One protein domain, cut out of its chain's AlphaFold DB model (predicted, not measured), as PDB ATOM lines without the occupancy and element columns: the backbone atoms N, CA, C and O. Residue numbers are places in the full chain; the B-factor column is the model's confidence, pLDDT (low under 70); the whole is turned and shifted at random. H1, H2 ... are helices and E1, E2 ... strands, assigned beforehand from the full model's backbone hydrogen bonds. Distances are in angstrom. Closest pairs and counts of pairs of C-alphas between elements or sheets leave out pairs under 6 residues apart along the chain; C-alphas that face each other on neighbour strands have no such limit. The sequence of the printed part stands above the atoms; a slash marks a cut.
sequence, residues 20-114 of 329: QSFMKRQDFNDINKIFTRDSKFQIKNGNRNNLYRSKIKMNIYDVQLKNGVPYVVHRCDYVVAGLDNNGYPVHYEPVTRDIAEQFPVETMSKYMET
ATOM      1  N   GLN A  20      -0.696 -24.981 105.957       92.75
ATOM      2  CA  GLN A  20       0.199 -24.759 104.824       92.75
ATOM      3  C   GLN A  20      -0.512 -23.927 103.760       92.75
ATOM      4  O   GLN A  20      -1.601 -24.280 103.317       92.75
ATOM      5  N   SER A  21       0.101 -22.823 103.349       93.06
ATOM      6  CA  SER A  21      -0.469 -21.910 102.359       93.06
ATOM      7  C   SER A  21       0.079 -22.198 100.965       93.06
ATOM      8  O   SER A  21       1.284 -22.373 100.783       93.06
ATOM      9  N   PHE A  22      -0.804 -22.197  99.974       94.31
ATOM     10  CA  PHE A  22      -0.484 -22.389  98.563       94.31
ATOM     11  C   PHE A  22      -0.986 -21.207  97.737       94.31
ATOM     12  O   PHE A  22      -1.926 -20.513  98.117       94.31
ATOM     13  N   MET A  23      -0.391 -21.011  96.567       93.25
ATOM     14  CA  MET A  23      -0.839 -20.041  95.568       93.25
ATOM     15  C   MET A  23      -0.842 -20.683  94.187       93.25
ATOM     16  O   MET A  23      -0.206 -21.721  93.975       93.25
ATOM     17  N   LYS A  24      -1.548 -20.075  93.230       92.44
ATOM     18  CA  LYS A  24      -1.508 -20.559  91.849       92.44
ATOM     19  C   LYS A  24      -0.107 -20.372  91.278       92.44
ATOM     20  O   LYS A  24       0.556 -19.368  91.516       92.44
ATOM     21  N   ARG A  25       0.317 -21.329  90.453       89.31
ATOM     22  CA  ARG A  25       1.616 -21.274  89.772       89.31
ATOM     23  C   ARG A  25       1.764 -20.030  88.889       89.31
ATOM     24  O   ARG A  25       2.858 -19.491  88.808       89.31
ATOM     25  N   GLN A  26       0.678 -19.581  88.257       90.75
ATOM     26  CA  GLN A  26       0.668 -18.350  87.461       90.75
ATOM     27  C   GLN A  26       1.056 -17.140  88.324       90.75
ATOM     28  O   GLN A  26       2.022 -16.454  88.010       90.75
ATOM     29  N   ASP A  27       0.379 -16.978  89.463       88.69
ATOM     30  CA  ASP A  27       0.620 -15.893  90.416       88.69
ATOM     31  C   ASP A  27       2.056 -15.942  90.979       88.69
ATOM     32  O   ASP A  27       2.690 -14.908  91.183       88.69
ATOM     33  N   PHE A  28       2.599 -17.150  91.174       86.00
ATOM     34  CA  PHE A  28       3.993 -17.354  91.578       86.00
ATOM     35  C   PHE A  28       5.000 -16.978  90.480       86.00
ATOM     36  O   PHE A  28       6.076 -16.472  90.776       86.00
ATOM     37  N   ASN A  29       4.692 -17.199  89.204       86.50
ATOM     38  CA  ASN A  29       5.611 -16.830  88.125       86.50
ATOM     39  C   ASN A  29       5.725 -15.306  87.966       86.50
ATOM     40  O   ASN A  29       6.786 -14.800  87.602       86.50
ATOM     41  N   ASP A  30       4.660 -14.569  88.278       88.50
ATOM     42  CA  ASP A  30       4.663 -13.104  88.273       88.50
ATOM     43  C   ASP A  30       5.188 -12.495  89.584       88.50
ATOM     44  O   ASP A  30       5.274 -11.272  89.720       88.50
ATOM     45  N   ILE A  31       5.611 -13.325  90.541       82.25
ATOM     46  CA  ILE A  31       5.934 -12.890  91.900       82.25
ATOM     47  C   ILE A  31       7.068 -11.863  91.958       82.25
ATOM     48  O   ILE A  31       7.000 -10.921  92.739       82.25
ATOM     49  N   ASN A  32       8.055 -11.954  91.067       81.00
ATOM     50  CA  ASN A  32       9.164 -10.995  91.008       81.00
ATOM     51  C   ASN A  32       8.723  -9.590  90.575       81.00
ATOM     52  O   ASN A  32       9.397  -8.608  90.868       81.00
ATOM     53  N   LYS A  33       7.590  -9.478  89.870       86.56
ATOM     54  CA  LYS A  33       6.981  -8.183  89.534       86.56
ATOM     55  C   LYS A  33       6.168  -7.640  90.711       86.56
ATOM     56  O   LYS A  33       6.032  -6.427  90.871       86.56
ATOM     57  N   ILE A  34       5.629  -8.548  91.525       87.38
ATOM     58  CA  ILE A  34       4.730  -8.251  92.643       87.38
ATOM     59  C   ILE A  34       5.508  -7.843  93.899       87.38
ATOM     60  O   ILE A  34       5.075  -6.938  94.616       87.38
ATOM     61  N   PHE A  35       6.645  -8.486  94.162       87.25
ATOM     62  CA  PHE A  35       7.547  -8.164  95.261       87.25
ATOM     63  C   PHE A  35       8.726  -7.367  94.717       87.25
ATOM     64  O   PHE A  35       9.716  -7.929  94.257       87.25
ATOM     65  N   THR A  36       8.634  -6.039  94.765       77.81
ATOM     66  CA  THR A  36       9.804  -5.206  94.482       77.81
ATOM     67  C   THR A  36      10.578  -4.958  95.767       77.81
ATOM     68  O   THR A  36      10.003  -4.780  96.840       77.81
ATOM     69  N   ARG A  37      11.909  -4.886  95.651       75.75
ATOM     70  CA  ARG A  37      12.793  -4.435  96.738       75.75
ATOM     71  C   ARG A  37      12.609  -2.967  97.108       75.75
ATOM     72  O   ARG A  37      13.379  -2.456  97.921       75.75
ATOM     73  N   ASP A  38      11.619  -2.296  96.523       74.88
ATOM     74  CA  ASP A  38      11.267  -0.948  96.923       74.88
ATOM     75  C   ASP A  38      11.022  -0.958  98.429       74.88
ATOM     76  O   ASP A  38      10.125  -1.629  98.946       74.88
ATOM     77  N   SER A  39      11.863  -0.204  99.134       60.25
ATOM     78  CA  SER A  39      11.942  -0.122 100.597       60.25
ATOM     79  C   SER A  39      10.609   0.202 101.276       60.25
ATOM     80  O   SER A  39      10.459   0.003 102.479       60.25
ATOM     81  N   LYS A  40       9.624   0.662 100.500       67.88
ATOM     82  CA  LYS A  40       8.276   1.036 100.932       67.88
ATOM     83  C   LYS A  40       7.489  -0.108 101.576       67.88
ATOM     84  O   LYS A  40       6.579   0.170 102.346       67.88
ATOM     85  N   PHE A  41       7.834  -1.364 101.286       69.12
ATOM     86  CA  PHE A  41       7.125  -2.538 101.815       69.12
ATOM     87  C   PHE A  41       8.011  -3.455 102.657       69.12
ATOM     88  O   PHE A  41       7.650  -4.609 102.893       69.12
ATOM     89  N   GLN A  42       9.169  -2.956 103.096       76.56
ATOM     90  CA  GLN A  42      10.074  -3.717 103.941       76.56
ATOM     91  C   GLN A  42       9.561  -3.737 105.383       76.56
ATOM     92  O   GLN A  42       9.434  -2.699 106.032       76.56
ATOM     93  N   ILE A  43       9.316  -4.935 105.897       78.88
ATOM     94  CA  ILE A  43       8.862  -5.160 107.267       78.88
ATOM     95  C   ILE A  43      10.097  -5.478 108.106       78.88
ATOM     96  O   ILE A  43      10.777  -6.483 107.886       78.88
ATOM     97  N   LYS A  44      10.432  -4.591 109.046       75.06
ATOM     98  CA  LYS A  44      11.586  -4.773 109.936       75.06
ATOM     99  C   LYS A  44      11.204  -5.713 111.076       75.06
ATOM    100  O   LYS A  44      10.696  -5.271 112.099       75.06
ATOM    101  N   ASN A  45      11.481  -7.007 110.920       72.88
ATOM    102  CA  ASN A  45      11.260  -7.998 111.974       72.88
ATOM    103  C   ASN A  45      12.561  -8.311 112.741       72.88
ATOM    104  O   ASN A  45      13.169  -9.375 112.589       72.88
ATOM    105  N   GLY A  46      13.016  -7.351 113.554       79.31
ATOM    106  CA  GLY A  46      14.209  -7.495 114.397       79.31
ATOM    107  C   GLY A  46      15.470  -7.882 113.610       79.31
ATOM    108  O   GLY A  46      15.801  -7.248 112.612       79.31
ATOM    109  N   ASN A  47      16.169  -8.932 114.065       69.50
ATOM    110  CA  ASN A  47      17.397  -9.450 113.436       69.50
ATOM    111  C   ASN A  47      17.143 -10.340 112.209       69.50
ATOM    112  O   ASN A  47      18.092 -10.899 111.659       69.50
ATOM    113  N   ARG A  48      15.882 -10.566 111.827       60.56
ATOM    114  CA  ARG A  48      15.545 -11.483 110.739       60.56
ATOM    115  C   ARG A  48      15.272 -10.720 109.450       60.56
ATOM    116  O   ARG A  48      14.806  -9.587 109.458       60.56
ATOM    117  N   ASN A  49      15.636 -11.416 108.379       66.00
ATOM    118  CA  ASN A  49      15.593 -11.105 106.958       66.00
ATOM    119  C   ASN A  49      14.560 -10.060 106.523       66.00
ATOM    120  O   ASN A  49      13.451  -9.988 107.041       66.00
ATOM    121  N   ASN A  50      14.923  -9.322 105.474       81.94
ATOM    122  CA  ASN A  50      14.053  -8.384 104.780       81.94
ATOM    123  C   ASN A  50      12.781  -9.107 104.306       81.94
ATOM    124  O   ASN A  50      12.802  -9.851 103.323       81.94
ATOM    125  N   LEU A  51      11.691  -8.914 105.044       89.31
ATOM    126  CA  LEU A  51      10.359  -9.349 104.658       89.31
ATOM    127  C   LEU A  51       9.753  -8.271 103.767       89.31
ATOM    128  O   LEU A  51       9.830  -7.083 104.080       89.31
ATOM    129  N   TYR A  52       9.145  -8.690 102.669       90.12
ATOM    130  CA  TYR A  52       8.512  -7.815 101.695       90.12
ATOM    131  C   TYR A  52       7.058  -8.217 101.547       90.12
ATOM    132  O   TYR A  52       6.741  -9.405 101.535       90.12
ATOM    133  N   ARG A  53       6.173  -7.232 101.426       89.94
ATOM    134  CA  ARG A  53       4.755  -7.445 101.131       89.94
ATOM    135  C   ARG A  53       4.491  -7.308  99.631       89.94
ATOM    136  O   ARG A  53       5.092  -6.463  98.970       89.94
ATOM    137  N   SER A  54       3.558  -8.098  99.110       90.25
ATOM    138  CA  SER A  54       3.063  -7.974  97.740       90.25
ATOM    139  C   SER A  54       2.391  -6.615  97.492       90.25
ATOM    140  O   SER A  54       1.691  -6.083  98.356       90.25
ATOM    141  N   LYS A  55       2.542  -6.062  96.281       89.06
ATOM    142  CA  LYS A  55       1.832  -4.833  95.862       89.06
ATOM    143  C   LYS A  55       0.324  -5.028  95.707       89.06
ATOM    144  O   LYS A  55      -0.452  -4.113  95.966       89.06
ATOM    145  N   ILE A  56      -0.086  -6.229  95.307       88.12
ATOM    146  CA  ILE A  56      -1.481  -6.597  95.049       88.12
ATOM    147  C   ILE A  56      -1.916  -7.745  95.961       88.12
ATOM    148  O   ILE A  56      -1.079  -8.500  96.471       88.12
ATOM    149  N   LYS A  57      -3.228  -7.874  96.167       90.88
ATOM    150  CA  LYS A  57      -3.807  -9.057  96.814       90.88
ATOM    151  C   LYS A  57      -3.701 -10.254  95.872       90.88
ATOM    152  O   LYS A  57      -3.840 -10.106  94.661       90.88
ATOM    153  N   MET A  58      -3.458 -11.428  96.436       91.38
ATOM    154  CA  MET A  58      -3.271 -12.675  95.702       91.38
ATOM    155  C   MET A  58      -4.219 -13.743  96.237       91.38
ATOM    156  O   MET A  58      -4.625 -13.711  97.401       91.38
ATOM    157  N   ASN A  59      -4.560 -14.704  95.382       94.25
ATOM    158  CA  ASN A  59      -5.350 -15.860  95.784       94.25
ATOM    159  C   ASN A  59      -4.468 -16.843  96.556       94.25
ATOM    160  O   ASN A  59      -3.524 -17.409  96.004       94.25
ATOM    161  N   ILE A  60      -4.809 -17.064  97.819       94.44
ATOM    162  CA  ILE A  60      -4.105 -17.965  98.725       94.44
ATOM    163  C   ILE A  60      -5.059 -19.091  99.117       94.44
ATOM    164  O   ILE A  60      -6.237 -18.867  99.403       94.44
ATOM    165  N   TYR A  61      -4.538 -20.310  99.120       95.88
ATOM    166  CA  TYR A  61      -5.244 -21.528  99.485       95.88
ATOM    167  C   TYR A  61      -4.562 -22.120 100.711       95.88
ATOM    168  O   TYR A  61      -3.499 -22.728 100.603       95.88
ATOM    169  N   ASP A  62      -5.147 -21.913 101.881       94.94
ATOM    170  CA  ASP A  62      -4.643 -22.465 103.130       94.94
ATOM    171  C   ASP A  62      -5.196 -23.877 103.318       94.94
ATOM    172  O   ASP A  62      -6.402 -24.078 103.449       94.94
ATOM    173  N   VAL A  63      -4.310 -24.864 103.348       95.50
ATOM    174  CA  VAL A  63      -4.634 -26.239 103.719       95.50
ATOM    175  C   VAL A  63      -4.474 -26.364 105.223       95.50
ATOM    176  O   VAL A  63      -3.395 -26.133 105.771       95.50
ATOM    177  N   GLN A  64      -5.565 -26.715 105.889       94.69
ATOM    178  CA  GLN A  64      -5.637 -26.882 107.336       94.69
ATOM    179  C   GLN A  64      -6.128 -28.294 107.657       94.69
ATOM    180  O   GLN A  64      -6.896 -28.884 106.896       94.69
ATOM    181  N   LEU A  65      -5.707 -28.842 108.796       93.69
ATOM    182  CA  LEU A  65      -6.193 -30.132 109.293       93.69
ATOM    183  C   LEU A  65      -7.292 -29.905 110.335       93.69
ATOM    184  O   LEU A  65      -7.031 -29.371 111.413       93.69
ATOM    185  N   LYS A  66      -8.520 -30.351 110.051       92.56
ATOM    186  CA  LYS A  66      -9.627 -30.375 111.021       92.56
ATOM    187  C   LYS A  66      -9.971 -31.819 111.331       92.56
ATOM    188  O   LYS A  66     -10.421 -32.555 110.460       92.56
ATOM    189  N   ASN A  67      -9.734 -32.231 112.577       93.69
ATOM    190  CA  ASN A  67      -9.925 -33.613 113.033       93.69
ATOM    191  C   ASN A  67      -9.161 -34.644 112.176       93.69
ATOM    192  O   ASN A  67      -9.678 -35.716 111.882       93.69
ATOM    193  N   GLY A  68      -7.946 -34.297 111.731       92.00
ATOM    194  CA  GLY A  68      -7.115 -35.152 110.874       92.00
ATOM    195  C   GLY A  68      -7.515 -35.177 109.395       92.00
ATOM    196  O   GLY A  68      -6.829 -35.814 108.603       92.00
ATOM    197  N   VAL A  69      -8.581 -34.473 109.001       92.88
ATOM    198  CA  VAL A  69      -9.004 -34.362 107.600       92.88
ATOM    199  C   VAL A  69      -8.515 -33.028 107.026       92.88
ATOM    200  O   VAL A  69      -8.784 -31.979 107.626       92.88
ATOM    201  N   PRO A  70      -7.798 -33.029 105.886       94.56
ATOM    202  CA  PRO A  70      -7.389 -31.796 105.231       94.56
ATOM    203  C   PRO A  70      -8.603 -31.089 104.624       94.56
ATOM    204  O   PRO A  70      -9.425 -31.705 103.947       94.56
ATOM    205  N   TYR A  71      -8.699 -29.780 104.835       96.50
ATOM    206  CA  TYR A  71      -9.654 -28.913 104.154       96.50
ATOM    207  C   TYR A  71      -8.949 -27.656 103.650       96.50
ATOM    208  O   TYR A  71      -7.950 -27.211 104.219       96.50
ATOM    209  N   VAL A  72      -9.467 -27.105 102.554       96.88
ATOM    210  CA  VAL A  72      -8.887 -25.947 101.874       96.88
ATOM    211  C   VAL A  72      -9.726 -24.716 102.183       96.88
ATOM    212  O   VAL A  72     -10.934 -24.713 101.959       96.88
ATOM    213  N   VAL A  73      -9.075 -23.663 102.667       96.38
ATOM    214  CA  VAL A  73      -9.660 -22.334 102.847       96.38
ATOM    215  C   VAL A  73      -9.075 -21.415 101.788       96.38
ATOM    216  O   VAL A  73      -7.861 -21.246 101.704       96.38
ATOM    217  N   HIS A  74      -9.933 -20.825 100.961       95.38
ATOM    218  CA  HIS A  74      -9.524 -19.813  99.990       95.38
ATOM    219  C   HIS A  74      -9.628 -18.419 100.611       95.38
ATOM    220  O   HIS A  74     -10.608 -18.107 101.288       95.38
ATOM    221  N   ARG A  75      -8.618 -17.578 100.376       94.31
ATOM    222  CA  ARG A  75      -8.625 -16.156 100.733       94.31
ATOM    223  C   ARG A  75      -7.929 -15.314  99.667       94.31
ATOM    224  O   ARG A  75      -7.084 -15.811  98.925       94.31
ATOM    225  N   CYS A  76      -8.276 -14.031  99.606       93.38
ATOM    226  CA  CYS A  76      -7.653 -13.051  98.717       93.38
ATOM    227  C   CYS A  76      -6.998 -11.952  99.558       93.38
ATOM    228  O   CYS A  76      -7.689 -11.089 100.104       93.38
ATOM    229  N   ASP A  77      -5.676 -12.014  99.709       92.50
ATOM    230  CA  ASP A  77      -4.952 -11.181 100.671       92.50
ATOM    231  C   ASP A  77      -3.541 -10.824 100.191       92.50
ATOM    232  O   ASP A  77      -3.033 -11.384  99.220       92.50
ATOM    233  N   TYR A  78      -2.905  -9.869 100.864       91.19
ATOM    234  CA  TYR A  78      -1.497  -9.566 100.652       91.19
ATOM    235  C   TYR A  78      -0.624 -10.698 101.192       91.19
ATOM    236  O   TYR A  78      -0.891 -11.276 102.245       91.19
ATOM    237  N   VAL A  79       0.450 -10.997 100.472       91.25
ATOM    238  CA  VAL A  79       1.410 -12.032 100.847       91.25
ATOM    239  C   VAL A  79       2.670 -11.353 101.359       91.25
ATOM    240  O   VAL A  79       3.115 -10.360 100.785       91.25
ATOM    241  N   VAL A  80       3.250 -11.882 102.435       91.62
ATOM    242  CA  VAL A  80       4.549 -11.446 102.949       91.62
ATOM    243  C   VAL A  80       5.558 -12.554 102.698       91.62
ATOM    244  O   VAL A  80       5.323 -13.711 103.043       91.62
ATOM    245  N   ALA A  81       6.678 -12.206 102.076       91.88
ATOM    246  CA  ALA A  81       7.732 -13.149 101.755       91.88
ATOM    247  C   ALA A  81       9.106 -12.590 102.129       91.88
ATOM    248  O   ALA A  81       9.401 -11.414 101.914       91.88
ATOM    249  N   GLY A  82       9.964 -13.452 102.667       91.12
ATOM    250  CA  GLY A  82      11.396 -13.194 102.713       91.12
ATOM    251  C   GLY A  82      11.978 -13.399 101.322       91.12
ATOM    252  O   GLY A  82      11.750 -14.449 100.718       91.12
ATOM    253  N   LEU A  83      12.712 -12.409 100.819       89.69
ATOM    254  CA  LEU A  83      13.399 -12.507  99.531       89.69
ATOM    255  C   LEU A  83      14.873 -12.877  99.736       89.69
ATOM    256  O   LEU A  83      15.497 -12.445 100.707       89.69
ATOM    257  N   ASP A  84      15.439 -13.649  98.812       89.38
ATOM    258  CA  ASP A  84      16.878 -13.907  98.753       89.38
ATOM    259  C   ASP A  84      17.669 -12.724  98.161       89.38
ATOM    260  O   ASP A  84      17.138 -11.652  97.839       89.38
ATOM    261  N   ASN A  85      18.977 -12.932  97.979       89.31
ATOM    262  CA  ASN A  85      19.890 -11.953  97.389       89.31
ATOM    263  C   ASN A  85      19.614 -11.654  95.905       89.31
ATOM    264  O   ASN A  85      20.034 -10.595  95.434       89.31
ATOM    265  N   ASN A  86      18.838 -12.486  95.217       88.75
ATOM    266  CA  ASN A  86      18.421 -12.293  93.831       88.75
ATOM    267  C   ASN A  86      17.003 -11.698  93.716       88.75
ATOM    268  O   ASN A  86      16.554 -11.398  92.614       88.75
ATOM    269  N   GLY A  87      16.314 -11.487  94.843       86.94
ATOM    270  CA  GLY A  87      14.956 -10.945  94.883       86.94
ATOM    271  C   GLY A  87      13.860 -12.000  94.726       86.94
ATOM    272  O   GLY A  87      12.705 -11.623  94.555       86.94
ATOM    273  N   TYR A  88      14.190 -13.291  94.805       87.62
ATOM    274  CA  TYR A  88      13.210 -14.371  94.739       87.62
ATOM    275  C   TYR A  88      12.675 -14.708  96.135       87.62
ATOM    276  O   TYR A  88      13.446 -14.743  97.099       87.62
ATOM    277  N   PRO A  89      11.369 -14.988  96.274       89.25
ATOM    278  CA  PRO A  89      10.783 -15.388  97.546       89.25
ATOM    279  C   PRO A  89      11.287 -16.770  97.969       89.25
ATOM    280  O   PRO A  89      11.101 -17.756  97.261       89.25
ATOM    281  N   VAL A  90      11.904 -16.840  99.149       89.56
ATOM    282  CA  VAL A  90      12.432 -18.084  99.743       89.56
ATOM    283  C   VAL A  90      11.575 -18.625 100.876       89.56
ATOM    284  O   VAL A  90      11.615 -19.815 101.172       89.56
ATOM    285  N   HIS A  91      10.804 -17.758 101.526       88.06
ATOM    286  CA  HIS A  91       9.965 -18.119 102.659       88.06
ATOM    287  C   HIS A  91       8.717 -17.246 102.671       88.06
ATOM    288  O   HIS A  91       8.832 -16.033 102.508       88.06
ATOM    289  N   TYR A  92       7.552 -17.845 102.904       87.50
ATOM    290  CA  TYR A  92       6.317 -17.105 103.144       87.50
ATOM    291  C   TYR A  92       6.104 -16.936 104.634       87.50
ATOM    292  O   TYR A  92       6.006 -17.921 105.362       87.50
ATOM    293  N   GLU A  93       6.003 -15.687 105.072       86.12
ATOM    294  CA  GLU A  93       5.612 -15.404 106.441       86.12
ATOM    295  C   GLU A  93       4.080 -15.392 106.500       86.12
ATOM    296  O   GLU A  93       3.444 -14.663 105.724       86.12
ATOM    297  N   PRO A  94       3.450 -16.184 107.382       80.25
ATOM    298  CA  PRO A  94       2.028 -16.030 107.623       80.25
ATOM    299  C   PRO A  94       1.783 -14.596 108.093       80.25
ATOM    300  O   PRO A  94       2.449 -14.113 109.008       80.25
ATOM    301  N   VAL A  95       0.834 -13.908 107.459       70.38
ATOM    302  CA  VAL A  95       0.431 -12.564 107.883       70.38
ATOM    303  C   VAL A  95      -0.303 -12.709 109.210       70.38
ATOM    304  O   VAL A  95      -1.514 -12.916 109.259       70.38
ATOM    305  N   THR A  96       0.447 -12.687 110.306       68.00
ATOM    306  CA  THR A  96      -0.123 -12.560 111.641       68.00
ATOM    307  C   THR A  96      -0.641 -11.134 111.814       68.00
ATOM    308  O   THR A  96      -0.188 -10.201 111.143       68.00
ATOM    309  N   ARG A  97      -1.625 -10.961 112.703       57.31
ATOM    310  CA  ARG A  97      -2.269  -9.664 112.964       57.31
ATOM    311  C   ARG A  97      -1.235  -8.564 113.269       57.31
ATOM    312  O   ARG A  97      -1.352  -7.475 112.723       57.31
ATOM    313  N   ASP A  98      -0.164  -8.898 113.988       56.66
ATOM    314  CA  ASP A  98       0.932  -7.978 114.324       56.66
ATOM    315  C   ASP A  98       1.661  -7.417 113.091       56.66
ATOM    316  O   ASP A  98       2.108  -6.273 113.097       56.66
ATOM    317  N   ILE A  99       1.773  -8.193 112.005       63.41
ATOM    318  CA  ILE A  99       2.387  -7.721 110.756       63.41
ATOM    319  C   ILE A  99       1.431  -6.774 110.024       63.41
ATOM    320  O   ILE A  99       1.876  -5.793 109.433       63.41
ATOM    321  N   ALA A 100       0.120  -7.032 110.097       61.91
ATOM    322  CA  ALA A 100      -0.898  -6.159 109.516       61.91
ATOM    323  C   ALA A 100      -0.923  -4.764 110.175       61.91
ATOM    324  O   ALA A 100      -1.194  -3.769 109.506       61.91
ATOM    325  N   GLU A 101      -0.599  -4.687 111.466       67.06
ATOM    326  CA  GLU A 101      -0.548  -3.437 112.235       67.06
ATOM    327  C   GLU A 101       0.702  -2.594 111.945       67.06
ATOM    328  O   GLU A 101       0.675  -1.375 112.102       67.06
ATOM    329  N   GLN A 102       1.786  -3.208 111.458       64.69
ATOM    330  CA  GLN A 102       3.000  -2.485 111.052       64.69
ATOM    331  C   GLN A 102       2.837  -1.714 109.736       64.69
ATOM    332  O   GLN A 102       3.755  -1.002 109.323       64.69
ATOM    333  N   PHE A 103       1.688  -1.825 109.066       64.69
ATOM    334  CA  PHE A 103       1.394  -1.028 107.885       64.69
ATOM    335  C   PHE A 103       0.763   0.303 108.311       64.69
ATOM    336  O   PHE A 103      -0.358   0.304 108.825       64.69
ATOM    337  N   PRO A 104       1.420   1.455 108.069       57.34
ATOM    338  CA  PRO A 104       0.791   2.739 108.319       57.34
ATOM    339  C   PRO A 104      -0.422   2.849 107.396       57.34
ATOM    340  O   PRO A 104      -0.277   2.881 106.166       57.34
ATOM    341  N   VAL A 105      -1.613   2.905 107.994       56.06
ATOM    342  CA  VAL A 105      -2.902   3.071 107.299       56.06
ATOM    343  C   VAL A 105      -2.859   4.282 106.351       56.06
ATOM    344  O   VAL A 105      -3.431   4.248 105.265       56.06
ATOM    345  N   GLU A 106      -2.084   5.307 106.711       48.38
ATOM    346  CA  GLU A 106      -1.913   6.566 105.973       48.38
ATOM    347  C   GLU A 106      -1.147   6.438 104.651       48.38
ATOM    348  O   GLU A 106      -1.329   7.251 103.747       48.38
ATOM    349  N   THR A 107      -0.306   5.414 104.482       54.28
ATOM    350  CA  THR A 107       0.429   5.253 103.219       54.28
ATOM    351  C   THR A 107      -0.474   4.731 102.106       54.28
ATOM    352  O   THR A 107      -0.274   5.072 100.947       54.28
ATOM    353  N   MET A 108      -1.501   3.943 102.429       51.34
ATOM    354  CA  MET A 108      -2.348   3.310 101.416       51.34
ATOM    355  C   MET A 108      -3.324   4.289 100.747       51.34
ATOM    356  O   MET A 108      -3.528   4.185  99.541       51.34
ATOM    357  N   SER A 109      -3.867   5.273 101.478       54.50
ATOM    358  CA  SER A 109      -4.714   6.324 100.886       54.50
ATOM    359  C   SER A 109      -3.918   7.220  99.936       54.50
ATOM    360  O   SER A 109      -4.344   7.458  98.811       54.50
ATOM    361  N   LYS A 110      -2.703   7.612 100.335       52.47
ATOM    362  CA  LYS A 110      -1.817   8.452  99.519       52.47
ATOM    363  C   LYS A 110      -1.362   7.773  98.220       52.47
ATOM    364  O   LYS A 110      -1.089   8.457  97.235       52.47
ATOM    365  N   TYR A 111      -1.268   6.441  98.205       53.50
ATOM    366  CA  TYR A 111      -0.880   5.680  97.011       53.50
ATOM    367  C   TYR A 111      -2.052   5.330  96.091       53.50
ATOM    368  O   TYR A 111      -1.859   5.300  94.882       53.50
ATOM    369  N   MET A 112      -3.261   5.139  96.625       50.50
ATOM    370  CA  MET A 112      -4.458   4.996  95.783       50.50
ATOM    371  C   MET A 112      -4.829   6.316  95.087       50.50
ATOM    372  O   MET A 112      -5.366   6.289  93.989       50.50
ATOM    373  N   GLU A 113      -4.486   7.469  95.674       52.44
ATOM    374  CA  GLU A 113      -4.687   8.786  95.044       52.44
ATOM    375  C   GLU A 113      -3.644   9.140  93.966       52.44
ATOM    376  O   GLU A 113      -3.873  10.063  93.189       52.44
ATOM    377  N   THR A 114      -2.501   8.445  93.893       48.66
ATOM    378  CA  THR A 114      -1.400   8.808  92.971       48.66
ATOM    379  C   THR A 114      -1.316   7.978  91.689       48.66
ATOM    380  O   THR A 114      -0.568   8.363  90.797       48.66
TER     381      THR A 114
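This is residues 20 to 114 of the 329 residues of an uncharacterized protein of Labeo rohita (UniProt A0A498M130). Two small, strongly twisted antiparallel sheets lie roughly end to end: a long hairpin, E4 and E5, with short E1 beside it, makes one end of the longest axis, and the smaller-stranded sheet E2, E3, E6 and E7 lies toward the other. The chain passes between them three times, from E1 through the short helices H1 and H2 to E2, from E3 to E4, and where E5 runs on into E6 at a sharp turn; the last part passes through H3 to H4, where residues 108 to 114 stick out. You have 95 residues before you, with four named helices and seven named strands in the order E1 H1 H2 E2 E3 E4 E5 E6 E7 H3 H4. The sheets run E1 - E4 - E5 and E2 - E3 - E6 - E7, and the class is mixed, helices and strands. The whole is compact, with a radius of gyration of the C-alphas of 14.4 A and spans of 44 by 30 by 29 A.

Start at residue 20, where E1, residues 20 to 23, is an edge strand beside E4, residues 58 to 66. They are antiparallel at 152 degrees, and you find N 22 and O 61 within hydrogen-bond range at 2.8 A. Next, H1, residues 25 to 29, only grazes this sheet with residues 27 to 28; its closest C-alphas to E4 are those of Asp 27 and Met 58, 7.3 A apart. H1 and H2, residues 31 to 34, meet only through their link. H2 only grazes the other sheet, whose edge strand E2, residues 42 to 45, forms an antiparallel hairpin with E3, residues 48 to 53, with N 43 and O 51 at 2.9 A. Go on past E4 to E5, residues 69 to 77: these two form a hairpin at 155 degrees, with N 62 and O 73 at 2.8 A. E5 runs on into E6, residues 80 to 83, across a break of 2 residues, at 87 degrees. E6 is antiparallel to E3, with N 52 and O 81 at 2.8 A, and forms a hairpin with the edge strand E7, residues 89 to 93, where N 82 and O 91 are 2.8 A apart. The strands of one sheet are apart from those of the other, E1 and E7 only just, with closest C-alphas 8.4 A apart. H3, residues 97 to 101, only grazes the sheet of E2 with residue 99; the closest C-alphas of E2 and H3 are those of Ile 43 and Ile 99, 7.8 A apart. H4, residues 105 to 112, is apart from each other named element. In H1 and H3 every O i to N i+4 pair is within hydrogen-bond range, in H4 2 of 4 are, and H2 is too short for such a pair.

Find C-alpha 20 at (0.199, -24.759, 104.824), where E1 begins its 10.4 A to residue 23. H1, 25 to 29, and H2, 31 to 34, follow, then E2, 42 to 45, and E3, 48 to 53, which is 15.0 A long. Look for C-alpha 58 at (-3.271, -12.675, 95.702): E4 runs 24.3 A from there to residue 66, and E5 runs 24.5 A from 69 to 77. E6, 80 to 83, E7, 89 to 93, and H3, 97 to 101, come next; H4 covers 11.8 A from 105 to C-alpha 112 at (-4.458, 4.996, 95.783).

The C-alphas farthest apart are those of Gly 68 and Thr 114, at 47.8 A. The printed part has no cut, and no link is long. The mean pLDDT of the printed part is 80.9; residues 39 to 41, 47 to 49 and 96 to 114 are under 70.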